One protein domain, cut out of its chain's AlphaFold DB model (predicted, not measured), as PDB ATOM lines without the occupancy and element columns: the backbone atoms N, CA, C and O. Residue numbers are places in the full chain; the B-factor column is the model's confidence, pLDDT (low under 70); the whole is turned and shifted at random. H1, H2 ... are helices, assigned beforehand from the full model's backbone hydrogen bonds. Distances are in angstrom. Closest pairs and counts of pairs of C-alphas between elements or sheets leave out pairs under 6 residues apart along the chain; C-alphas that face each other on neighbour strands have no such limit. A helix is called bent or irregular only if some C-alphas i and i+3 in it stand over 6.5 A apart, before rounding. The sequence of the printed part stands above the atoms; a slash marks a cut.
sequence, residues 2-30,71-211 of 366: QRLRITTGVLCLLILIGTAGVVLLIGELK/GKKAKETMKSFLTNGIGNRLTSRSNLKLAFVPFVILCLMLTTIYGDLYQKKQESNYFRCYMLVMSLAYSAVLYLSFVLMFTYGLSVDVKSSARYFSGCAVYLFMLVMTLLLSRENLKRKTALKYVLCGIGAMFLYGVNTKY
ATOM      1  N   GLN A   2     185.327 226.443 280.061       36.75
ATOM      2  CA  GLN A   2     185.501 227.852 280.491       36.75
ATOM      3  C   GLN A   2     186.972 228.297 280.634       36.75
ATOM      4  O   GLN A   2     187.334 229.352 280.122       36.75
ATOM      5  N   ARG A   3     187.843 227.474 281.241       34.50
ATOM      6  CA  ARG A   3     189.280 227.793 281.390       34.50
ATOM      7  C   ARG A   3     190.022 227.937 280.056       34.50
ATOM      8  O   ARG A   3     190.857 228.826 279.944       34.50
ATOM      9  N   LEU A   4     189.669 227.127 279.049       40.28
ATOM     10  CA  LEU A   4     190.245 227.189 277.696       40.28
ATOM     11  C   LEU A   4     189.852 228.495 276.973       40.28
ATOM     12  O   LEU A   4     190.643 229.079 276.242       40.28
ATOM     13  N   ARG A   5     188.630 228.994 277.211       46.50
ATOM     14  CA  ARG A   5     188.127 230.246 276.613       46.50
ATOM     15  C   ARG A   5     188.801 231.489 277.196       46.50
ATOM     16  O   ARG A   5     189.066 232.424 276.452       46.50
ATOM     17  N   ILE A   6     189.112 231.480 278.494       51.16
ATOM     18  CA  ILE A   6     189.828 232.577 279.165       51.16
ATOM     19  C   ILE A   6     191.281 232.635 278.686       51.16
ATOM     20  O   ILE A   6     191.752 233.699 278.312       51.16
ATOM     21  N   THR A   7     191.966 231.491 278.611       50.56
ATOM     22  CA  THR A   7     193.347 231.427 278.097       50.56
ATOM     23  C   THR A   7     193.434 231.858 276.637       50.56
ATOM     24  O   THR A   7     194.304 232.652 276.302       50.56
ATOM     25  N   THR A   8     192.496 231.430 275.786       51.50
ATOM     26  CA  THR A   8     192.463 231.875 274.381       51.50
ATOM     27  C   THR A   8     192.171 233.376 274.274       51.50
ATOM     28  O   THR A   8     192.846 234.074 273.531       51.50
ATOM     29  N   GLY A   9     191.212 233.907 275.045       51.12
ATOM     30  CA  GLY A   9     190.886 235.339 275.038       51.12
ATOM     31  C   GLY A   9     192.028 236.231 275.535       51.12
ATOM     32  O   GLY A   9     192.295 237.268 274.935       51.12
ATOM     33  N   VAL A  10     192.739 235.805 276.583       58.03
ATOM     34  CA  VAL A  10     193.927 236.500 277.104       58.03
ATOM     35  C   VAL A  10     195.078 236.439 276.101       58.03
ATOM     36  O   VAL A  10     195.705 237.460 275.848       58.03
ATOM     37  N   LEU A  11     195.312 235.286 275.470       54.00
ATOM     38  CA  LEU A  11     196.334 235.141 274.430       54.00
ATOM     39  C   LEU A  11     196.048 236.058 273.232       54.00
ATOM     40  O   LEU A  11     196.935 236.763 272.769       54.00
ATOM     41  N   CYS A  12     194.794 236.109 272.779       55.91
ATOM     42  CA  CYS A  12     194.350 237.018 271.727       55.91
ATOM     43  C   CYS A  12     194.580 238.492 272.095       55.91
ATOM     44  O   CYS A  12     195.058 239.265 271.270       55.91
ATOM     45  N   LEU A  13     194.262 238.879 273.334       58.06
ATOM     46  CA  LEU A  13     194.477 240.240 273.826       58.06
ATOM     47  C   LEU A  13     195.973 240.588 273.870       58.06
ATOM     48  O   LEU A  13     196.364 241.668 273.445       58.06
ATOM     49  N   LEU A  14     196.813 239.657 274.331       61.12
ATOM     50  CA  LEU A  14     198.266 239.823 274.379       61.12
ATOM     51  C   LEU A  14     198.882 239.932 272.982       61.12
ATOM     52  O   LEU A  14     199.746 240.779 272.772       61.12
ATOM     53  N   ILE A  15     198.412 239.140 272.013       62.81
ATOM     54  CA  ILE A  15     198.850 239.236 270.613       62.81
ATOM     55  C   ILE A  15     198.455 240.594 270.026       62.81
ATOM     56  O   ILE A  15     199.275 241.231 269.367       62.81
ATOM     57  N   LEU A  16     197.236 241.074 270.289       60.72
ATOM     58  CA  LEU A  16     196.777 242.382 269.812       60.72
ATOM     59  C   LEU A  16     197.560 243.543 270.435       60.72
ATOM     60  O   LEU A  16     197.964 244.454 269.720       60.72
ATOM     61  N   ILE A  17     197.814 243.500 271.743       63.19
ATOM     62  CA  ILE A  17     198.591 244.535 272.440       63.19
ATOM     63  C   ILE A  17     200.052 244.504 271.982       63.19
ATOM     64  O   ILE A  17     200.620 245.551 271.685       63.19
ATOM     65  N   GLY A  18     200.650 243.314 271.870       61.59
ATOM     66  CA  GLY A  18     202.023 243.152 271.398       61.59
ATOM     67  C   GLY A  18     202.203 243.630 269.959       61.59
ATOM     68  O   GLY A  18     203.130 244.380 269.675       61.59
ATOM     69  N   THR A  19     201.284 243.278 269.059       62.34
ATOM     70  CA  THR A  19     201.342 243.738 267.662       62.34
ATOM     71  C   THR A  19     201.101 245.239 267.534       62.34
ATOM     72  O   THR A  19     201.868 245.903 266.845       62.34
ATOM     73  N   ALA A  20     200.115 245.806 268.237       63.91
ATOM     74  CA  ALA A  20     199.892 247.253 268.245       63.91
ATOM     75  C   ALA A  20     201.098 248.021 268.814       63.91
ATOM     76  O   ALA A  20     201.489 249.049 268.263       63.91
ATOM     77  N   GLY A  21     201.725 247.499 269.872       63.88
ATOM     78  CA  GLY A  21     202.926 248.080 270.471       63.88
ATOM     79  C   GLY A  21     204.111 248.100 269.506       63.88
ATOM     80  O   GLY A  21     204.735 249.141 269.332       63.88
ATOM     81  N   VAL A  22     204.382 246.986 268.818       66.25
ATOM     82  CA  VAL A  22     205.463 246.901 267.819       66.25
ATOM     83  C   VAL A  22     205.210 247.851 266.646       66.25
ATOM     84  O   VAL A  22     206.119 248.549 266.207       66.25
ATOM     85  N   VAL A  23     203.969 247.928 266.165       66.81
ATOM     86  CA  VAL A  23     203.575 248.831 265.075       66.81
ATOM     87  C   VAL A  23     203.808 250.301 265.441       66.81
ATOM     88  O   VAL A  23     204.358 251.048 264.631       66.81
ATOM     89  N   LEU A  24     203.415 250.707 266.652       67.62
ATOM     90  CA  LEU A  24     203.609 252.074 267.144       67.62
ATOM     91  C   LEU A  24     205.093 252.404 267.327       67.62
ATOM     92  O   LEU A  24     205.539 253.449 266.862       67.62
ATOM     93  N   LEU A  25     205.865 251.492 267.926       67.25
ATOM     94  CA  LEU A  25     207.305 251.668 268.139       67.25
ATOM     95  C   LEU A  25     208.067 251.838 266.820       67.25
ATOM     96  O   LEU A  25     208.912 252.721 266.708       67.25
ATOM     97  N   ILE A  26     207.734 251.042 265.798       68.50
ATOM     98  CA  ILE A  26     208.355 251.164 264.473       68.50
ATOM     99  C   ILE A  26     207.983 252.501 263.809       68.50
ATOM    100  O   ILE A  26     208.807 253.111 263.132       68.50
ATOM    101  N   GLY A  27     206.754 252.984 264.010       62.34
ATOM    102  CA  GLY A  27     206.317 254.282 263.493       62.34
ATOM    103  C   GLY A  27     207.041 255.479 264.121       62.34
ATOM    104  O   GLY A  27     207.073 256.547 263.513       62.34
ATOM    105  N   GLU A  28     207.626 255.334 265.308       72.25
ATOM    106  CA  GLU A  28     208.329 256.416 266.011       72.25
ATOM    107  C   GLU A  28     209.839 256.469 265.761       72.25
ATOM    108  O   GLU A  28     210.475 257.429 266.191       72.25
ATOM    109  N   LEU A  29     210.394 255.502 265.025       72.44
ATOM    110  CA  LEU A  29     211.803 255.487 264.632       72.44
ATOM    111  C   LEU A  29     212.185 256.760 263.867       72.44
ATOM    112  O   LEU A  29     211.647 257.034 262.787       72.44
ATOM    113  N   LYS A  30     213.145 257.514 264.406       69.94
ATOM    114  CA  LYS A  30     213.733 258.686 263.748       69.94
ATOM    115  C   LYS A  30     215.215 258.445 263.466       69.94
ATOM    116  O   LYS A  30     215.924 258.077 264.402       69.94
ATOM    117  N   GLY A  71     211.060 254.736 259.807       65.75
ATOM    118  CA  GLY A  71     209.838 255.269 260.423       65.75
ATOM    119  C   GLY A  71     208.927 256.010 259.435       65.75
ATOM    120  O   GLY A  71     207.703 255.902 259.514       65.75
ATOM    121  N   LYS A  72     209.493 256.688 258.425       71.00
ATOM    122  CA  LYS A  72     208.729 257.297 257.319       71.00
ATOM    123  C   LYS A  72     208.044 256.228 256.467       71.00
ATOM    124  O   LYS A  72     206.858 256.355 256.175       71.00
ATOM    125  N   LYS A  73     208.768 255.157 256.112       73.62
ATOM    126  CA  LYS A  73     208.220 253.998 255.380       73.62
ATOM    127  C   LYS A  73     207.063 253.385 256.157       73.62
ATOM    128  O   LYS A  73     206.000 253.184 255.588       73.62
ATOM    129  N   ALA A  74     207.239 253.153 257.455       75.62
ATOM    130  CA  ALA A  74     206.222 252.585 258.331       75.62
ATOM    131  C   ALA A  74     204.946 253.442 258.390       75.62
ATOM    132  O   ALA A  74     203.845 252.923 258.201       75.62
ATOM    133  N   LYS A  75     205.078 254.763 258.573       76.31
ATOM    134  CA  LYS A  75     203.933 255.690 258.603       76.31
ATOM    135  C   LYS A  75     203.163 255.724 257.285       76.31
ATOM    136  O   LYS A  75     201.940 255.591 257.295       76.31
ATOM    137  N   GLU A  76     203.864 255.876 256.165       78.06
ATOM    138  CA  GLU A  76     203.227 255.916 254.845       78.06
ATOM    139  C   GLU A  76     202.600 254.560 254.485       78.06
ATOM    140  O   GLU A  76     201.454 254.502 254.043       78.06
ATOM    141  N   THR A  77     203.280 253.457 254.809       79.50
ATOM    142  CA  THR A  77     202.736 252.095 254.673       79.50
ATOM    143  C   THR A  77     201.454 251.936 255.484       79.50
ATOM    144  O   THR A  77     200.472 251.420 254.966       79.50
ATOM    145  N   MET A  78     201.412 252.405 256.737       81.06
ATOM    146  CA  MET A  78     200.217 252.319 257.586       81.06
ATOM    147  C   MET A  78     199.040 253.090 256.986       81.06
ATOM    148  O   MET A  78     197.919 252.577 256.929       81.06
ATOM    149  N   LYS A  79     199.291 254.313 256.508       81.25
ATOM    150  CA  LYS A  79     198.280 255.147 255.851       81.25
ATOM    151  C   LYS A  79     197.690 254.425 254.641       81.25
ATOM    152  O   LYS A  79     196.475 254.238 254.580       81.25
ATOM    153  N   SER A  80     198.541 253.942 253.740       80.44
ATOM    154  CA  SER A  80     198.115 253.186 252.561       80.44
ATOM    155  C   SER A  80     197.422 251.874 252.921       80.44
ATOM    156  O   SER A  80     196.440 251.503 252.284       80.44
ATOM    157  N   PHE A  81     197.855 251.184 253.977       82.62
ATOM    158  CA  PHE A  81     197.239 249.942 254.445       82.62
ATOM    159  C   PHE A  81     195.797 250.169 254.921       82.62
ATOM    160  O   PHE A  81     194.901 249.396 254.574       82.62
ATOM    161  N   LEU A  82     195.548 251.257 255.658       81.00
ATOM    162  CA  LEU A  82     194.206 251.657 256.096       81.00
ATOM    163  C   LEU A  82     193.327 252.075 254.912       81.00
ATOM    164  O   LEU A  82     192.195 251.600 254.790       81.00
ATOM    165  N   THR A  83     193.849 252.913 254.012       79.62
ATOM    166  CA  THR A  83     193.130 253.335 252.803       79.62
ATOM    167  C   THR A  83     192.765 252.132 251.933       79.62
ATOM    168  O   THR A  83     191.613 251.999 251.514       79.62
ATOM    169  N   ASN A  84     193.697 251.199 251.737       75.31
ATOM    170  CA  ASN A  84     193.478 250.002 250.935       75.31
ATOM    171  C   ASN A  84     192.509 249.024 251.615       75.31
ATOM    172  O   ASN A  84     191.660 248.442 250.943       75.31
ATOM    173  N   GLY A  85     192.569 248.871 252.940       75.12
ATOM    174  CA  GLY A  85     191.651 248.008 253.685       75.12
ATOM    175  C   GLY A  85     190.191 248.482 253.653       75.12
ATOM    176  O   GLY A  85     189.276 247.654 253.674       75.12
ATOM    177  N   ILE A  86     189.960 249.799 253.587       78.25
ATOM    178  CA  ILE A  86     188.618 250.407 253.596       78.25
ATOM    179  C   ILE A  86     188.080 250.635 252.181       78.25
ATOM    180  O   ILE A  86     186.888 250.434 251.946       78.25
ATOM    181  N   GLY A  87     188.930 251.079 251.254       64.31
ATOM    182  CA  GLY A  87     188.510 251.588 249.948       64.31
ATOM    183  C   GLY A  87     188.872 250.701 248.762       64.31
ATOM    184  O   GLY A  87     188.124 250.672 247.780       64.31
ATOM    185  N   ASN A  88     189.976 249.949 248.830       68.25
ATOM    186  CA  ASN A  88     190.402 249.150 247.686       68.25
ATOM    187  C   ASN A  88     189.639 247.838 247.595       68.25
ATOM    188  O   ASN A  88     189.401 247.128 248.572       68.25
ATOM    189  N   ARG A  89     189.271 247.508 246.359       69.44
ATOM    190  CA  ARG A  89     188.568 246.269 246.046       69.44
ATOM    191  C   ARG A  89     189.503 245.096 246.310       69.44
ATOM    192  O   ARG A  89     190.648 245.098 245.866       69.44
ATOM    193  N   LEU A  90     188.981 244.064 246.967       66.19
ATOM    194  CA  LEU A  90     189.699 242.809 247.213       66.19
ATOM    195  C   LEU A  90     190.091 242.078 245.918       66.19
ATOM    196  O   LEU A  90     190.942 241.196 245.945       66.19
ATOM    197  N   THR A  91     189.468 242.428 244.788       58.62
ATOM    198  CA  THR A  91     189.770 241.849 243.477       58.62
ATOM    199  C   THR A  91     189.703 242.918 242.387       58.62
ATOM    200  O   THR A  91     188.908 243.859 242.472       58.62
ATOM    201  N   SER A  92     190.508 242.748 241.341       52.97
ATOM    202  CA  SER A  92     190.559 243.647 240.185       52.97
ATOM    203  C   SER A  92     189.336 243.543 239.265       52.97
ATOM    204  O   SER A  92     188.926 244.546 238.687       52.97
ATOM    205  N   ARG A  93     188.698 242.363 239.157       51.38
ATOM    206  CA  ARG A  93     187.589 242.100 238.207       51.38
ATOM    207  C   ARG A  93     186.352 241.405 238.800       51.38
ATOM    208  O   ARG A  93     185.680 240.646 238.110       51.38
ATOM    209  N   SER A  94     186.031 241.624 240.074       54.59
ATOM    210  CA  SER A  94     184.717 241.222 240.606       54.59
ATOM    211  C   SER A  94     183.679 242.323 240.390       54.59
ATOM    212  O   SER A  94     183.957 243.506 240.608       54.59
ATOM    213  N   ASN A  95     182.452 241.925 240.042       56.28
ATOM    214  CA  ASN A  95     181.289 242.817 240.070       56.28
ATOM    215  C   ASN A  95     180.944 243.263 241.503       56.28
ATOM    216  O   ASN A  95     180.262 244.272 241.701       56.28
ATOM    217  N   LEU A  96     181.455 242.553 242.514       60.09
ATOM    218  CA  LEU A  96     181.397 242.945 243.913       60.09
ATOM    219  C   LEU A  96     182.629 243.760 244.297       60.09
ATOM    220  O   LEU A  96     183.718 243.255 244.571       60.09
ATOM    221  N   LYS A  97     182.407 245.071 244.373       66.12
ATOM    222  CA  LYS A  97     183.373 246.060 244.857       66.12
ATOM    223  C   LYS A  97     183.421 246.043 246.388       66.12
ATOM    224  O   LYS A  97     183.051 247.015 247.036       66.12
ATOM    225  N   LEU A  98     183.820 244.914 246.965       70.06
ATOM    226  CA  LEU A  98     183.983 244.769 248.408       70.06
ATOM    227  C   LEU A  98     185.433 245.038 248.795       70.06
ATOM    228  O   LEU A  98     186.352 244.414 248.261       70.06
ATOM    229  N   ALA A  99     185.616 245.964 249.729       79.44
ATOM    230  CA  ALA A  99     186.875 246.153 250.430       79.44
ATOM    231  C   ALA A  99     186.955 245.231 251.655       79.44
ATOM    232  O   ALA A  99     185.943 244.688 252.114       79.44
ATOM    233  N   PHE A 100     188.163 245.055 252.189       83.31
ATOM    234  CA  PHE A 100     188.434 244.115 253.276       83.31
ATOM    235  C   PHE A 100     187.623 244.412 254.543       83.31
ATOM    236  O   PHE A 100     186.925 243.537 255.051       83.31
ATOM    237  N   VAL A 101     187.662 245.654 255.036       83.56
ATOM    238  CA  VAL A 101     186.978 246.044 256.278       83.56
ATOM    239  C   VAL A 101     185.454 245.876 256.169       83.56
ATOM    240  O   VAL A 101     184.881 245.192 257.024       83.56
ATOM    241  N   PRO A 102     184.775 246.384 255.117       83.00
ATOM    242  CA  PRO A 102     183.357 246.094 254.890       83.00
ATOM    243  C   PRO A 102     183.029 244.596 254.844       83.00
ATOM    244  O   PRO A 102     181.990 244.176 255.356       83.00
ATOM    245  N   PHE A 103     183.915 243.773 254.276       84.44
ATOM    246  CA  PHE A 103     183.717 242.326 254.211       84.44
ATOM    247  C   PHE A 103     183.783 241.650 255.587       84.44
ATOM    248  O   PHE A 103     182.947 240.804 255.912       84.44
ATOM    249  N   VAL A 104     184.747 242.041 256.425       86.00
ATOM    250  CA  VAL A 104     184.842 241.551 257.810       86.00
ATOM    251  C   VAL A 104     183.581 241.934 258.589       86.00
ATOM    252  O   VAL A 104     183.008 241.090 259.279       86.00
ATOM    253  N   ILE A 105     183.086 243.167 258.425       83.44
ATOM    254  CA  ILE A 105     181.831 243.624 259.044       83.44
ATOM    255  C   ILE A 105     180.652 242.748 258.597       83.44
ATOM    256  O   ILE A 105     179.870 242.301 259.439       83.44
ATOM    257  N   LEU A 106     180.552 242.433 257.303       85.06
ATOM    258  CA  LEU A 106     179.533 241.518 256.780       85.06
ATOM    259  C   LEU A 106     179.602 240.137 257.450       85.06
ATOM    260  O   LEU A 106     178.580 239.630 257.914       85.06
ATOM    261  N   CYS A 107     180.794 239.549 257.580       86.38
ATOM    262  CA  CYS A 107     180.975 238.256 258.250       86.38
ATOM    263  C   CYS A 107     180.544 238.295 259.728       86.38
ATOM    264  O   CYS A 107     179.896 237.366 260.224       86.38
ATOM    265  N   LEU A 108     180.837 239.391 260.433       86.62
ATOM    266  CA  LEU A 108     180.412 239.591 261.822       86.62
ATOM    267  C   LEU A 108     178.887 239.718 261.949       86.62
ATOM    268  O   LEU A 108     178.300 239.152 262.880       86.62
ATOM    269  N   MET A 109     178.233 240.408 261.010       83.12
ATOM    270  CA  MET A 109     176.769 240.491 260.949       83.12
ATOM    271  C   MET A 109     176.147 239.110 260.725       83.12
ATOM    272  O   MET A 109     175.276 238.700 261.490       83.12
ATOM    273  N   LEU A 110     176.647 238.342 259.754       83.62
ATOM    274  CA  LEU A 110     176.161 236.986 259.472       83.62
ATOM    275  C   LEU A 110     176.333 236.037 260.667       83.62
ATOM    276  O   LEU A 110     175.446 235.240 260.975       83.62
ATOM    277  N   THR A 111     177.436 236.168 261.403       84.25
ATOM    278  CA  THR A 111     177.673 235.390 262.629       84.25
ATOM    279  C   THR A 111     176.721 235.789 263.758       84.25
ATOM    280  O   THR A 111     176.322 234.946 264.568       84.25
ATOM    281  N   THR A 112     176.320 237.060 263.821       81.81
ATOM    282  CA  THR A 112     175.288 237.533 264.759       81.81
ATOM    283  C   THR A 112     173.936 236.906 264.418       81.81
ATOM    284  O   THR A 112     173.312 236.295 265.285       81.81
ATOM    285  N   ILE A 113     173.556 236.924 263.134       80.50
ATOM    286  CA  ILE A 113     172.343 236.264 262.630       80.50
ATOM    287  C   ILE A 113     172.354 234.766 262.969       80.50
ATOM    288  O   ILE A 113     171.344 234.245 263.433       80.50
ATOM    289  N   TYR A 114     173.490 234.073 262.816       80.44
ATOM    290  CA  TYR A 114     173.652 232.685 263.270       80.44
ATOM    291  C   TYR A 114     173.316 232.519 264.764       80.44
ATOM    292  O   TYR A 114     172.554 231.626 265.141       80.44
ATOM    293  N   GLY A 115     173.856 233.394 265.619       80.31
ATOM    294  CA  GLY A 115     173.634 233.356 267.064       80.31
ATOM    295  C   GLY A 115     172.168 233.500 267.451       80.31
ATOM    296  O   GLY A 115     171.673 232.720 268.268       80.31
ATOM    297  N   ASP A 116     171.474 234.450 266.834       78.81
ATOM    298  CA  ASP A 116     170.055 234.692 267.092       78.81
ATOM    299  C   ASP A 116     169.178 233.578 266.508       78.81
ATOM    300  O   ASP A 116     168.280 233.062 267.178       78.81
ATOM    301  N   LEU A 117     169.484 233.119 265.292       72.81
ATOM    302  CA  LEU A 117     168.697 232.111 264.587       72.81
ATOM    303  C   LEU A 117     168.784 230.729 265.244       72.81
ATOM    304  O   LEU A 117     167.786 230.004 265.264       72.81
ATOM    305  N   TYR A 118     169.936 230.355 265.796       73.94
ATOM    306  CA  TYR A 118     170.124 229.066 266.468       73.94
ATOM    307  C   TYR A 118     170.066 229.147 267.997       73.94
ATOM    308  O   TYR A 118     170.325 228.140 268.653       73.94
ATOM    309  N   GLN A 119     169.715 230.310 268.564       79.81
ATOM    310  CA  GLN A 119     169.710 230.562 270.014       79.81
ATOM    311  C   GLN A 119     171.066 230.249 270.678       79.81
ATOM    312  O   GLN A 119     171.155 229.818 271.825       79.81
ATOM    313  N   LYS A 120     172.152 230.492 269.944       80.06
ATOM    314  CA  LYS A 120     173.539 230.183 270.310       80.06
ATOM    315  C   LYS A 120     174.354 231.458 270.519       80.06
ATOM    316  O   LYS A 120     175.472 231.594 270.023       80.06
ATOM    317  N   LYS A 121     173.805 232.402 271.289       79.69
ATOM    318  CA  LYS A 121     174.433 233.712 271.547       79.69
ATOM    319  C   LYS A 121     175.874 233.595 272.063       79.69
ATOM    320  O   LYS A 121     176.742 234.332 271.613       79.69
ATOM    321  N   GLN A 122     176.157 232.633 272.945       79.00
ATOM    322  CA  GLN A 122     177.516 232.435 273.466       79.00
ATOM    323  C   GLN A 122     178.513 231.938 272.409       79.00
ATOM    324  O   GLN A 122     179.652 232.398 272.390       79.00
ATOM    325  N   GLU A 123     178.113 231.015 271.530       81.00
ATOM    326  CA  GLU A 123     178.989 230.535 270.451       81.00
ATOM    327  C   GLU A 123     179.198 231.616 269.389       81.00
ATOM    328  O   GLU A 123     180.320 231.831 268.945       81.00
ATOM    329  N   SER A 124     178.134 232.337 269.025       82.75
ATOM    330  CA  SER A 124     178.218 233.470 268.103       82.75
ATOM    331  C   SER A 124     179.189 234.536 268.613       82.75
ATOM    332  O   SER A 124     180.069 234.963 267.868       82.75
ATOM    333  N   ASN A 125     179.121 234.896 269.899       81.75
ATOM    334  CA  ASN A 125     180.078 235.825 270.503       81.75
ATOM    335  C   ASN A 125     181.520 235.308 270.424       81.75
ATOM    336  O   ASN A 125     182.415 236.075 270.077       81.75
ATOM    337  N   TYR A 126     181.748 234.016 270.682       85.31
ATOM    338  CA  TYR A 126     183.077 233.418 270.543       85.31
ATOM    339  C   TYR A 126     183.619 233.550 269.112       85.31
ATOM    340  O   TYR A 126     184.730 234.046 268.928       85.31
ATOM    341  N   PHE A 127     182.831 233.178 268.098       83.94
ATOM    342  CA  PHE A 127     183.266 233.262 266.701       83.94
ATOM    343  C   PHE A 127     183.460 234.703 266.226       83.94
ATOM    344  O   PHE A 127     184.405 234.969 265.491       83.94
ATOM    345  N   ARG A 128     182.642 235.654 266.686       84.81
ATOM    346  CA  ARG A 128     182.838 237.081 266.387       84.81
ATOM    347  C   ARG A 128     184.161 237.602 266.944       84.81
ATOM    348  O   ARG A 128     184.911 238.248 266.218       84.81
ATOM    349  N   CYS A 129     184.470 237.292 268.204       82.06
ATOM    350  CA  CYS A 129     185.757 237.646 268.803       82.06
ATOM    351  C   CYS A 129     186.919 236.976 268.063       82.06
ATOM    352  O   CYS A 129     187.910 237.635 267.768       82.06
ATOM    353  N   TYR A 130     186.779 235.695 267.713       82.88
ATOM    354  CA  TYR A 130     187.782 234.969 266.938       82.88
ATOM    355  C   TYR A 130     188.047 235.631 265.577       82.88
ATOM    356  O   TYR A 130     189.198 235.904 265.252       82.88
ATOM    357  N   MET A 131     187.002 235.968 264.811       85.25
ATOM    358  CA  MET A 131     187.151 236.631 263.509       85.25
ATOM    359  C   MET A 131     187.823 238.000 263.623       85.25
ATOM    360  O   MET A 131     188.687 238.313 262.807       85.25
ATOM    361  N   LEU A 132     187.464 238.800 264.633       84.19
ATOM    362  CA  LEU A 132     188.103 240.096 264.880       84.19
ATOM    363  C   LEU A 132     189.592 239.936 265.177       84.19
ATOM    364  O   LEU A 132     190.415 240.581 264.533       84.19
ATOM    365  N   VAL A 133     189.942 239.049 266.112       81.94
ATOM    366  CA  VAL A 133     191.341 238.833 266.490       81.94
ATOM    367  C   VAL A 133     192.142 238.310 265.306       81.94
ATOM    368  O   VAL A 133     193.209 238.843 265.029       81.94
ATOM    369  N   MET A 134     191.634 237.310 264.583       83.06
ATOM    370  CA  MET A 134     192.333 236.750 263.424       83.06
ATOM    371  C   MET A 134     192.533 237.794 262.326       83.06
ATOM    372  O   MET A 134     193.621 237.878 261.768       83.06
ATOM    373  N   SER A 135     191.520 238.621 262.046       85.62
ATOM    374  CA  SER A 135     191.620 239.677 261.030       85.62
ATOM    375  C   SER A 135     192.665 240.725 261.410       85.62
ATOM    376  O   SER A 135     193.463 241.133 260.566       85.62
ATOM    377  N   LEU A 136     192.684 241.142 262.678       82.94
ATOM    378  CA  LEU A 136     193.645 242.113 263.199       82.94
ATOM    379  C   LEU A 136     195.064 241.537 263.252       82.94
ATOM    380  O   LEU A 136     195.993 242.188 262.787       82.94
ATOM    381  N   ALA A 137     195.231 240.310 263.746       81.25
ATOM    382  CA  ALA A 137     196.525 239.636 263.798       81.25
ATOM    383  C   ALA A 137     197.096 239.418 262.391       81.25
ATOM    384  O   ALA A 137     198.256 239.735 262.141       81.25
ATOM    385  N   TYR A 138     196.271 238.953 261.448       84.00
ATOM    386  CA  TYR A 138     196.667 238.805 260.049       84.00
ATOM    387  C   TYR A 138     197.067 240.148 259.430       84.00
ATOM    388  O   TYR A 138     198.099 240.243 258.771       84.00
ATOM    389  N   SER A 139     196.286 241.202 259.687       83.94
ATOM    390  CA  SER A 139     196.589 242.556 259.212       83.94
ATOM    391  C   SER A 139     197.908 243.080 259.781       83.94
ATOM    392  O   SER A 139     198.693 243.667 259.045       83.94
ATOM    393  N   ALA A 140     198.183 242.825 261.061       81.12
ATOM    394  CA  ALA A 140     199.427 243.226 261.706       81.12
ATOM    395  C   ALA A 140     200.642 242.488 261.129       81.12
ATOM    396  O   ALA A 140     201.642 243.125 260.811       81.12
ATOM    397  N   VAL A 141     200.551 241.168 260.941       82.00
ATOM    398  CA  VAL A 141     201.623 240.375 260.313       82.00
ATOM    399  C   VAL A 141     201.869 240.839 258.881       82.00
ATOM    400  O   VAL A 141     203.020 240.998 258.474       82.00
ATOM    401  N   LEU A 142     200.805 241.101 258.122       82.56
ATOM    402  CA  LEU A 142     200.920 241.584 256.752       82.56
ATOM    403  C   LEU A 142     201.565 242.976 256.701       82.56
ATOM    404  O   LEU A 142     202.482 243.188 255.915       82.56
ATOM    405  N   TYR A 143     201.137 243.900 257.564       82.50
ATOM    406  CA  TYR A 143     201.757 245.219 257.702       82.50
ATOM    407  C   TYR A 143     203.248 245.110 258.044       82.50
ATOM    408  O   TYR A 143     204.074 245.717 257.368       82.50
ATOM    409  N   LEU A 144     203.604 244.300 259.047       78.69
ATOM    410  CA  LEU A 144     205.002 244.080 259.421       78.69
ATOM    411  C   LEU A 144     205.796 243.486 258.260       78.69
ATOM    412  O   LEU A 144     206.920 243.905 258.027       78.69
ATOM    413  N   SER A 145     205.201 242.576 257.488       76.75
ATOM    414  CA  SER A 145     205.842 242.029 256.292       76.75
ATOM    415  C   SER A 145     206.164 243.141 255.291       76.75
ATOM    416  O   SER A 145     207.311 243.229 254.868       76.75
ATOM    417  N   PHE A 146     205.211 244.033 254.980       75.38
ATOM    418  CA  PHE A 146     205.442 245.200 254.109       75.38
ATOM    419  C   PHE A 146     206.577 246.091 254.621       75.38
ATOM    420  O   PHE A 146     207.502 246.399 253.872       75.38
ATOM    421  N   VAL A 147     206.560 246.432 255.908       74.94
ATOM    422  CA  VAL A 147     207.565 247.329 256.486       74.94
ATOM    423  C   VAL A 147     208.957 246.695 256.551       74.94
ATOM    424  O   VAL A 147     209.937 247.386 256.277       74.94
ATOM    425  N   LEU A 148     209.055 245.408 256.895       69.62
ATOM    426  CA  LEU A 148     210.327 244.731 257.183       69.62
ATOM    427  C   LEU A 148     210.956 244.038 255.970       69.62
ATOM    428  O   LEU A 148     212.173 243.901 255.926       69.62
ATOM    429  N   MET A 149     210.154 243.556 255.017       67.25
ATOM    430  CA  MET A 149     210.657 242.711 253.923       67.25
ATOM    431  C   MET A 149     210.548 243.334 252.533       67.25
ATOM    432  O   MET A 149     211.281 242.926 251.637       67.25
ATOM    433  N   PHE A 150     209.630 244.276 252.312       65.25
ATOM    434  CA  PHE A 150     209.439 244.868 250.986       65.25
ATOM    435  C   PHE A 150     210.253 246.152 250.835       65.25
ATOM    436  O   PHE A 150     210.522 246.840 251.818       65.25
ATOM    437  N   THR A 151     210.625 246.510 249.606       66.06
ATOM    438  CA  THR A 151     211.295 247.789 249.318       66.06
ATOM    439  C   THR A 151     210.380 248.979 249.637       66.06
ATOM    440  O   THR A 151     209.175 248.819 249.852       66.06
ATOM    441  N   TYR A 152     210.941 250.193 249.706       65.62
ATOM    442  CA  TYR A 152     210.187 251.392 250.095       65.62
ATOM    443  C   TYR A 152     208.936 251.602 249.230       65.62
ATOM    444  O   TYR A 152     207.844 251.723 249.781       65.62
ATOM    445  N   GLY A 153     209.066 251.560 247.900       61.50
ATOM    446  CA  GLY A 153     207.937 251.769 246.985       61.50
ATOM    447  C   GLY A 153     206.839 250.710 247.131       61.50
ATOM    448  O   GLY A 153     205.657 251.039 247.227       61.50
ATOM    449  N   LEU A 154     207.212 249.430 247.240       62.75
ATOM    450  CA  LEU A 154     206.254 248.331 247.429       62.75
ATOM    451  C   LEU A 154     205.534 248.401 248.780       62.75
ATOM    452  O   LEU A 154     204.345 248.081 248.863       62.75
ATOM    453  N   SER A 155     206.255 248.819 249.821       65.31
ATOM    454  CA  SER A 155     205.725 249.003 251.169       65.31
ATOM    455  C   SER A 155     204.760 250.182 251.231       65.31
ATOM    456  O   SER A 155     203.651 250.021 251.724       65.31
ATOM    457  N   VAL A 156     205.137 251.348 250.697       70.69
ATOM    458  CA  VAL A 156     204.319 252.567 250.765       70.69
ATOM    459  C   VAL A 156     203.054 252.455 249.923       70.69
ATOM    460  O   VAL A 156     201.990 252.838 250.398       70.69
ATOM    461  N   ASP A 157     203.119 251.869 248.728       64.56
ATOM    462  CA  ASP A 157     201.919 251.661 247.908       64.56
ATOM    463  C   ASP A 157     201.080 250.465 248.387       64.56
ATOM    464  O   ASP A 157     199.931 250.281 247.968       64.56
ATOM    465  N   VAL A 158     201.651 249.614 249.252       66.06
ATOM    466  CA  VAL A 158     201.021 248.389 249.761       66.06
ATOM    467  C   VAL A 158     200.509 247.532 248.582       66.06
ATOM    468  O   VAL A 158     199.401 246.966 248.592       66.06
ATOM    469  N   LYS A 159     201.321 247.475 247.511       61.94
ATOM    470  CA  LYS A 159     201.004 246.789 246.247       61.94
ATOM    471  C   LYS A 159     200.767 245.301 246.523       61.94
ATOM    472  O   LYS A 159     201.491 244.666 247.280       61.94
ATOM    473  N   SER A 160     199.727 244.733 245.914       63.69
ATOM    474  CA  SER A 160     199.248 243.348 246.131       63.69
ATOM    475  C   SER A 160     198.538 243.048 247.456       63.69
ATOM    476  O   SER A 160     198.084 241.920 247.648       63.69
ATOM    477  N   SER A 161     198.343 244.023 248.348       69.69
ATOM    478  CA  SER A 161     197.567 243.818 249.588       69.69
ATOM    479  C   SER A 161     196.167 243.260 249.365       69.69
ATOM    480  O   SER A 161     195.727 242.404 250.130       69.69
ATOM    481  N   ALA A 162     195.495 243.663 248.283       67.81
ATOM    482  CA  ALA A 162     194.190 243.135 247.894       67.81
ATOM    483  C   ALA A 162     194.187 241.598 247.799       67.81
ATOM    484  O   ALA A 162     193.277 240.952 248.319       67.81
ATOM    485  N   ARG A 163     195.248 240.997 247.236       67.62
ATOM    486  CA  ARG A 163     195.405 239.538 247.142       67.62
ATOM    487  C   ARG A 163     195.486 238.903 248.529       67.62
ATOM    488  O   ARG A 163     194.765 237.945 248.804       67.62
ATOM    489  N   TYR A 164     196.302 239.453 249.422       75.00
ATOM    490  CA  TYR A 164     196.463 238.917 250.776       75.00
ATOM    491  C   TYR A 164     195.205 239.093 251.629       75.00
ATOM    492  O   TYR A 164     194.814 238.166 252.340       75.00
ATOM    493  N   PHE A 165     194.528 240.235 251.525       79.94
ATOM    494  CA  PHE A 165     193.238 240.450 252.175       79.94
ATOM    495  C   PHE A 165     192.158 239.508 251.635       79.94
ATOM    496  O   PHE A 165     191.339 239.020 252.413       79.94
ATOM    497  N   SER A 166     192.173 239.200 250.332       74.31
ATOM    498  CA  SER A 166     191.206 238.281 249.723       74.31
ATOM    499  C   SER A 166     191.315 236.862 250.291       74.31
ATOM    500  O   SER A 166     190.292 236.252 250.588       74.31
ATOM    501  N   GLY A 167     192.533 236.365 250.548       73.81
ATOM    502  CA  GLY A 167     192.739 235.049 251.162       73.81
ATOM    503  C   GLY A 167     192.139 234.960 252.569       73.81
ATOM    504  O   GLY A 167     191.411 234.017 252.881       73.81
ATOM    505  N   CYS A 168     192.370 235.986 253.394       82.19
ATOM    506  CA  CYS A 168     191.764 236.082 254.724       82.19
ATOM    507  C   CYS A 168     190.229 236.176 254.639       82.19
ATOM    508  O   CYS A 168     189.522 235.454 255.342       82.19
ATOM    509  N   ALA A 169     189.702 236.994 253.725       81.81
ATOM    510  CA  ALA A 169     188.266 237.122 253.492       81.81
ATOM    511  C   ALA A 169     187.615 235.778 253.110       81.81
ATOM    512  O   ALA A 169     186.597 235.403 253.691       81.81
ATOM    513  N   VAL A 170     188.221 235.009 252.200       79.50
ATOM    514  CA  VAL A 170     187.724 233.678 251.810       79.50
ATOM    515  C   VAL A 170     187.699 232.723 253.004       79.50
ATOM    516  O   VAL A 170     186.706 232.024 253.204       79.50
ATOM    517  N   TYR A 171     188.737 232.722 253.842       82.31
ATOM    518  CA  TYR A 171     188.765 231.901 255.054       82.31
ATOM    519  C   TYR A 171     187.631 232.255 256.030       82.31
ATOM    520  O   TYR A 171     186.898 231.370 256.481       82.31
ATOM    521  N   LEU A 172     187.432 233.548 256.315       84.62
ATOM    522  CA  LEU A 172     186.340 234.019 257.176       84.62
ATOM    523  C   LEU A 172     184.971 233.632 256.609       84.62
ATOM    524  O   LEU A 172     184.089 233.191 257.347       84.62
ATOM    525  N   PHE A 173     184.810 233.750 255.293       83.38
ATOM    526  CA  PHE A 173     183.587 233.368 254.604       83.38
ATOM    527  C   PHE A 173     183.291 231.873 254.735       83.38
ATOM    528  O   PHE A 173     182.181 231.505 255.116       83.38
ATOM    529  N   MET A 174     184.280 231.007 254.491       80.56
ATOM    530  CA  MET A 174     184.125 229.559 254.663       80.56
ATOM    531  C   MET A 174     183.727 229.196 256.095       80.56
ATOM    532  O   MET A 174     182.868 228.335 256.296       80.56
ATOM    533  N   LEU A 175     184.292 229.880 257.091       83.50
ATOM    534  CA  LEU A 175     183.934 229.686 258.492       83.50
ATOM    535  C   LEU A 175     182.463 230.068 258.740       83.50
ATOM    536  O   LEU A 175     181.710 229.256 259.279       83.50
ATOM    537  N   VAL A 176     182.021 231.250 258.294       84.56
ATOM    538  CA  VAL A 176     180.613 231.687 258.409       84.56
ATOM    539  C   VAL A 176     179.666 230.705 257.719       84.56
ATOM    540  O   VAL A 176     178.654 230.311 258.303       84.56
ATOM    541  N   MET A 177     180.004 230.265 256.506       79.56
ATOM    542  CA  MET A 177     179.209 229.294 255.756       79.56
ATOM    543  C   MET A 177     179.125 227.955 256.485       79.56
ATOM    544  O   MET A 177     178.035 227.408 256.630       79.56
ATOM    545  N   THR A 178     180.241 227.465 257.024       79.06
ATOM    546  CA  THR A 178     180.269 226.226 257.813       79.06
ATOM    547  C   THR A 178     179.370 226.343 259.042       79.06
ATOM    548  O   THR A 178     178.569 225.448 259.301       79.06
ATOM    549  N   LEU A 179     179.416 227.463 259.771       78.81
ATOM    550  CA  LEU A 179     178.537 227.688 260.925       78.81
ATOM    551  C   LEU A 179     177.058 227.678 260.534       78.81
ATOM    552  O   LEU A 179     176.257 227.014 261.192       78.81
ATOM    553  N   LEU A 180     176.701 228.371 259.450       75.19
ATOM    554  CA  LEU A 180     175.325 228.434 258.960       75.19
ATOM    555  C   LEU A 180     174.812 227.081 258.434       75.19
ATOM    556  O   LEU A 180     173.622 226.801 258.602       75.19
ATOM    557  N   LEU A 181     175.688 226.254 257.848       72.56
ATOM    558  CA  LEU A 181     175.357 224.976 257.200       72.56
ATOM    559  C   LEU A 181     175.486 223.740 258.108       72.56
ATOM    560  O   LEU A 181     174.881 222.715 257.809       72.56
ATOM    561  N   SER A 182     176.224 223.816 259.219       68.06
ATOM    562  CA  SER A 182     176.595 222.675 260.084       68.06
ATOM    563  C   SER A 182     175.448 221.939 260.811       68.06
ATOM    564  O   SER A 182     175.716 221.134 261.704       68.06
ATOM    565  N   ARG A 183     174.166 222.161 260.480       59.75
ATOM    566  CA  ARG A 183     173.046 221.432 261.110       59.75
ATOM    567  C   ARG A 183     172.052 220.812 260.130       59.75
ATOM    568  O   ARG A 183     171.374 221.501 259.376       59.75
ATOM    569  N   GLU A 184     171.829 219.510 260.322       52.69
ATOM    570  CA  GLU A 184     170.851 218.648 259.632       52.69
ATOM    571  C   GLU A 184     169.375 219.072 259.813       52.69
ATOM    572  O   GLU A 184     168.503 218.673 259.043       52.69
ATOM    573  N   ASN A 185     169.067 219.954 260.773       52.75
ATOM    574  CA  ASN A 185     167.710 220.472 261.015       52.75
ATOM    575  C   ASN A 185     167.314 221.665 260.115       52.75
ATOM    576  O   ASN A 185     166.389 222.421 260.433       52.75
ATOM    577  N   LEU A 186     167.961 221.807 258.954       53.22
ATOM    578  CA  LEU A 186     167.643 222.769 257.885       53.22
ATOM    579  C   LEU A 186     166.180 222.697 257.397       53.22
ATOM    580  O   LEU A 186     165.673 223.641 256.789       53.22
ATOM    581  N   LYS A 187     165.463 221.606 257.705       50.62
ATOM    582  CA  LYS A 187     164.055 221.396 257.334       50.62
ATOM    583  C   LYS A 187     163.071 222.400 257.958       50.62
ATOM    584  O   LYS A 187     161.987 222.556 257.411       50.62
ATOM    585  N   ARG A 188     163.407 223.094 259.057       50.81
ATOM    586  CA  ARG A 188     162.432 223.919 259.812       50.81
ATOM    587  C   ARG A 188     162.470 225.435 259.585       50.81
ATOM    588  O   ARG A 188     161.624 226.120 260.149       50.81
ATOM    589  N   LYS A 189     163.406 225.996 258.806       61.31
ATOM    590  CA  LYS A 189     163.537 227.468 258.693       61.31
ATOM    591  C   LYS A 189     163.702 227.953 257.250       61.31
ATOM    592  O   LYS A 189     164.815 228.104 256.760       61.31
ATOM    593  N   THR A 190     162.581 228.269 256.601       60.12
ATOM    594  CA  THR A 190     162.496 228.837 255.239       60.12
ATOM    595  C   THR A 190     163.356 230.098 255.066       60.12
ATOM    596  O   THR A 190     164.014 230.254 254.044       60.12
ATOM    597  N   ALA A 191     163.450 230.946 256.096       60.91
ATOM    598  CA  ALA A 191     164.290 232.149 256.087       60.91
ATOM    599  C   ALA A 191     165.795 231.853 255.921       60.91
ATOM    600  O   ALA A 191     166.494 232.608 255.254       60.91
ATOM    601  N   LEU A 192     166.296 230.735 256.463       62.88
ATOM    602  CA  LEU A 192     167.704 230.345 256.328       62.88
ATOM    603  C   LEU A 192     168.036 229.950 254.884       62.88
ATOM    604  O   LEU A 192     169.107 230.292 254.395       62.88
ATOM    605  N   LYS A 193     167.104 229.285 254.186       63.28
ATOM    606  CA  LYS A 193     167.258 228.980 252.756       63.28
ATOM    607  C   LYS A 193     167.362 230.259 251.935       63.28
ATOM    608  O   LYS A 193     168.237 230.343 251.090       63.28
ATOM    609  N   TYR A 194     166.541 231.269 252.220       64.38
ATOM    610  CA  TYR A 194     166.609 232.549 251.509       64.38
ATOM    611  C   TYR A 194     167.873 233.349 251.827       64.38
ATOM    612  O   TYR A 194     168.451 233.928 250.916       64.38
ATOM    613  N   VAL A 195     168.353 233.335 253.075       67.69
ATOM    614  CA  VAL A 195     169.635 233.967 253.436       67.69
ATOM    615  C   VAL A 195     170.806 233.244 252.769       67.69
ATOM    616  O   VAL A 195     171.674 233.901 252.211       67.69
ATOM    617  N   LEU A 196     170.817 231.909 252.751       68.94
ATOM    618  CA  LEU A 196     171.854 231.125 252.073       68.94
ATOM    619  C   LEU A 196     171.793 231.271 250.550       68.94
ATOM    620  O   LEU A 196     172.838 231.407 249.927       68.94
ATOM    621  N   CYS A 197     170.601 231.308 249.948       66.38
ATOM    622  CA  CYS A 197     170.434 231.614 248.528       66.38
ATOM    623  C   CYS A 197     170.834 233.056 248.215       66.38
ATOM    624  O   CYS A 197     171.416 233.292 247.169       66.38
ATOM    625  N   GLY A 198     170.570 234.012 249.108       69.44
ATOM    626  CA  GLY A 198     170.981 235.408 248.953       69.44
ATOM    627  C   GLY A 198     172.495 235.579 249.056       69.44
ATOM    628  O   GLY A 198     173.090 236.222 248.202       69.44
ATOM    629  N   ILE A 199     173.135 234.944 250.042       70.75
ATOM    630  CA  ILE A 199     174.598 234.913 250.183       70.75
ATOM    631  C   ILE A 199     175.228 234.148 249.019       70.75
ATOM    632  O   ILE A 199     176.235 234.590 248.485       70.75
ATOM    633  N   GLY A 200     174.629 233.036 248.593       66.75
ATOM    634  CA  GLY A 200     175.066 232.250 247.444       66.75
ATOM    635  C   GLY A 200     174.928 233.014 246.131       66.75
ATOM    636  O   GLY A 200     175.865 233.024 245.352       66.75
ATOM    637  N   ALA A 201     173.818 233.716 245.905       65.56
ATOM    638  CA  ALA A 201     173.605 234.562 244.731       65.56
ATOM    639  C   ALA A 201     174.518 235.792 244.747       65.56
ATOM    640  O   ALA A 201     175.081 236.145 243.718       65.56
ATOM    641  N   MET A 202     174.724 236.411 245.913       66.19
ATOM    642  CA  MET A 202     175.701 237.482 246.097       66.19
ATOM    643  C   MET A 202     177.115 236.965 245.820       66.19
ATOM    644  O   MET A 202     177.866 237.609 245.099       66.19
ATOM    645  N   PHE A 203     177.470 235.782 246.322       65.31
ATOM    646  CA  PHE A 203     178.757 235.168 246.037       65.31
ATOM    647  C   PHE A 203     178.871 234.838 244.552       65.31
ATOM    648  O   PHE A 203     179.830 235.278 243.961       65.31
ATOM    649  N   LEU A 204     177.892 234.200 243.908       62.44
ATOM    650  CA  LEU A 204     177.881 233.920 242.463       62.44
ATOM    651  C   LEU A 204     177.947 235.190 241.601       62.44
ATOM    652  O   LEU A 204     178.608 235.188 240.571       62.44
ATOM    653  N   TYR A 205     177.321 236.284 242.032       62.31
ATOM    654  CA  TYR A 205     177.454 237.594 241.392       62.31
ATOM    655  C   TYR A 205     178.865 238.182 241.570       62.31
ATOM    656  O   TYR A 205     179.360 238.907 240.710       62.31
ATOM    657  N   GLY A 206     179.515 237.885 242.698       56.12
ATOM    658  CA  GLY A 206     180.857 238.356 243.050       56.12
ATOM    659  C   GLY A 206     181.985 237.429 242.627       56.12
ATOM    660  O   GLY A 206     183.139 237.860 242.573       56.12
ATOM    661  N   VAL A 207     181.661 236.177 242.320       55.00
ATOM    662  CA  VAL A 207     182.517 235.216 241.658       55.00
ATOM    663  C   VAL A 207     182.887 235.909 240.365       55.00
ATOM    664  O   VAL A 207     182.044 236.240 239.536       55.00
ATOM    665  N   ASN A 208     184.167 236.257 240.308       53.72
ATOM    666  CA  ASN A 208     184.806 236.937 239.203       53.72
ATOM    667  C   ASN A 208     184.230 236.393 237.891       53.72
ATOM    668  O   ASN A 208     184.112 235.173 237.754       53.72
ATOM    669  N   THR A 209     183.912 237.257 236.928       52.41
ATOM    670  CA  THR A 209     183.467 236.814 235.595       52.41
ATOM    671  C   THR A 209     184.464 235.838 234.950       52.41
ATOM    672  O   THR A 209     184.099 235.105 234.044       52.41
ATOM    673  N   LYS A 210     185.696 235.762 235.478       50.75
ATOM    674  CA  LYS A 210     186.741 234.774 235.173       50.75
ATOM    675  C   LYS A 210     186.564 233.382 235.797       50.75
ATOM    676  O   LYS A 210     187.048 232.416 235.232       50.75
ATOM    677  N   TYR A 211     185.962 233.240 236.977       52.56
ATOM    678  CA  TYR A 211     186.016 231.979 237.734       52.56
ATOM    679  C   TYR A 211     185.087 230.907 237.168       52.56
ATOM    680  O   TYR A 211     185.507 229.761 237.074       52.56
TER     681      TYR A 211
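What this domain is: This is residues 2 to 30 and 71 to 211 of the 366 residues of an uncharacterized protein of Lachnospiraceae bacterium OF09-6 (UniProt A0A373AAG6). A flat slab of long helices has a core of three side by side, H3, H4 and H6, in an up-and-down bundle, each running against the one before it in the chain. H1 packs along H4 at one edge of the slab, H8 is near H3 and H6 at the opposite edge, and H2 packs on one end of the bundle with short H5 on it. The printed part has 170 residues with eight named helices, H1 to H8 in chain order, and no named strand; the class is all helix. It is only just compact, close to loose, with a radius of gyration of the C-alphas of 18.3 A, and spans 62 by 47 by 18 A.

Where its parts are: H1, residues 2 to 27, begins with C-alpha 2 at (185.501, 227.852, 280.491) and is 37.7 A long. Beyond the cut, H2 is residues 71 to 87, 24.0 A. H3 is residues 100 to 117, 25.7 A. H4, the longest, is residues 121 to 149, 41.3 A, with C-alpha 121 at (174.433, 233.712, 271.547). H5 is residues 152 to 157, H6 residues 161 to 181, 30.1 A, and H7 residues 184 to 188. H7 is irregular: C-alphas 184 and 187 are 7.7 A apart. H8, residues 190 to 206, is 24.0 A long and ends with C-alpha 206 at (180.857, 238.356, 243.050).

How they stand to each other: H3 and H4 form a helical hairpin and touch at a shallow tilt of 15 degrees, opposite ways; their closest C-alphas, of Gly 115 and Lys 121, are 4.6 A apart. H6 touches H3 at 8 degrees, a shallow tilt, the same way, closest at the C-alphas of Phe 100 and Phe 165, 6.1 A. H6 touches H4 with residues 164 to 172 alone, closest at the C-alphas of Met 131 and Leu 172, 6.9 A. H1 touches H4 with residues 12 to 23 alone, the same way at a shallow 28 degrees; the C-alphas of Thr 19 and Ala 140, the closest, are 6.3 A apart. H2 touches H5, with the closest C-alphas, of Thr 77 and Val 156, 4.2 A apart. H8 is near H3 and H6, and H7 touches no helix. In H1 to H6 and H8 every O i to N i+4 pair is within hydrogen-bond range; H7 has 0 of 1, and 1 of 2 O i to N i+3 pairs.

The domain as a whole: The farthest C-alphas, of Lys 30 and Lys 187, are 62.4 A apart. Residues 31 to 70 are not printed; C-alphas 30 and 71 are 6.2 A apart across this cut. The link H2 to H3 is long, with 12 residues. The mean pLDDT of the printed part is 70.5, with 83 residues under 70, among them 2 to 27, 87 to 97 and 200 to 211.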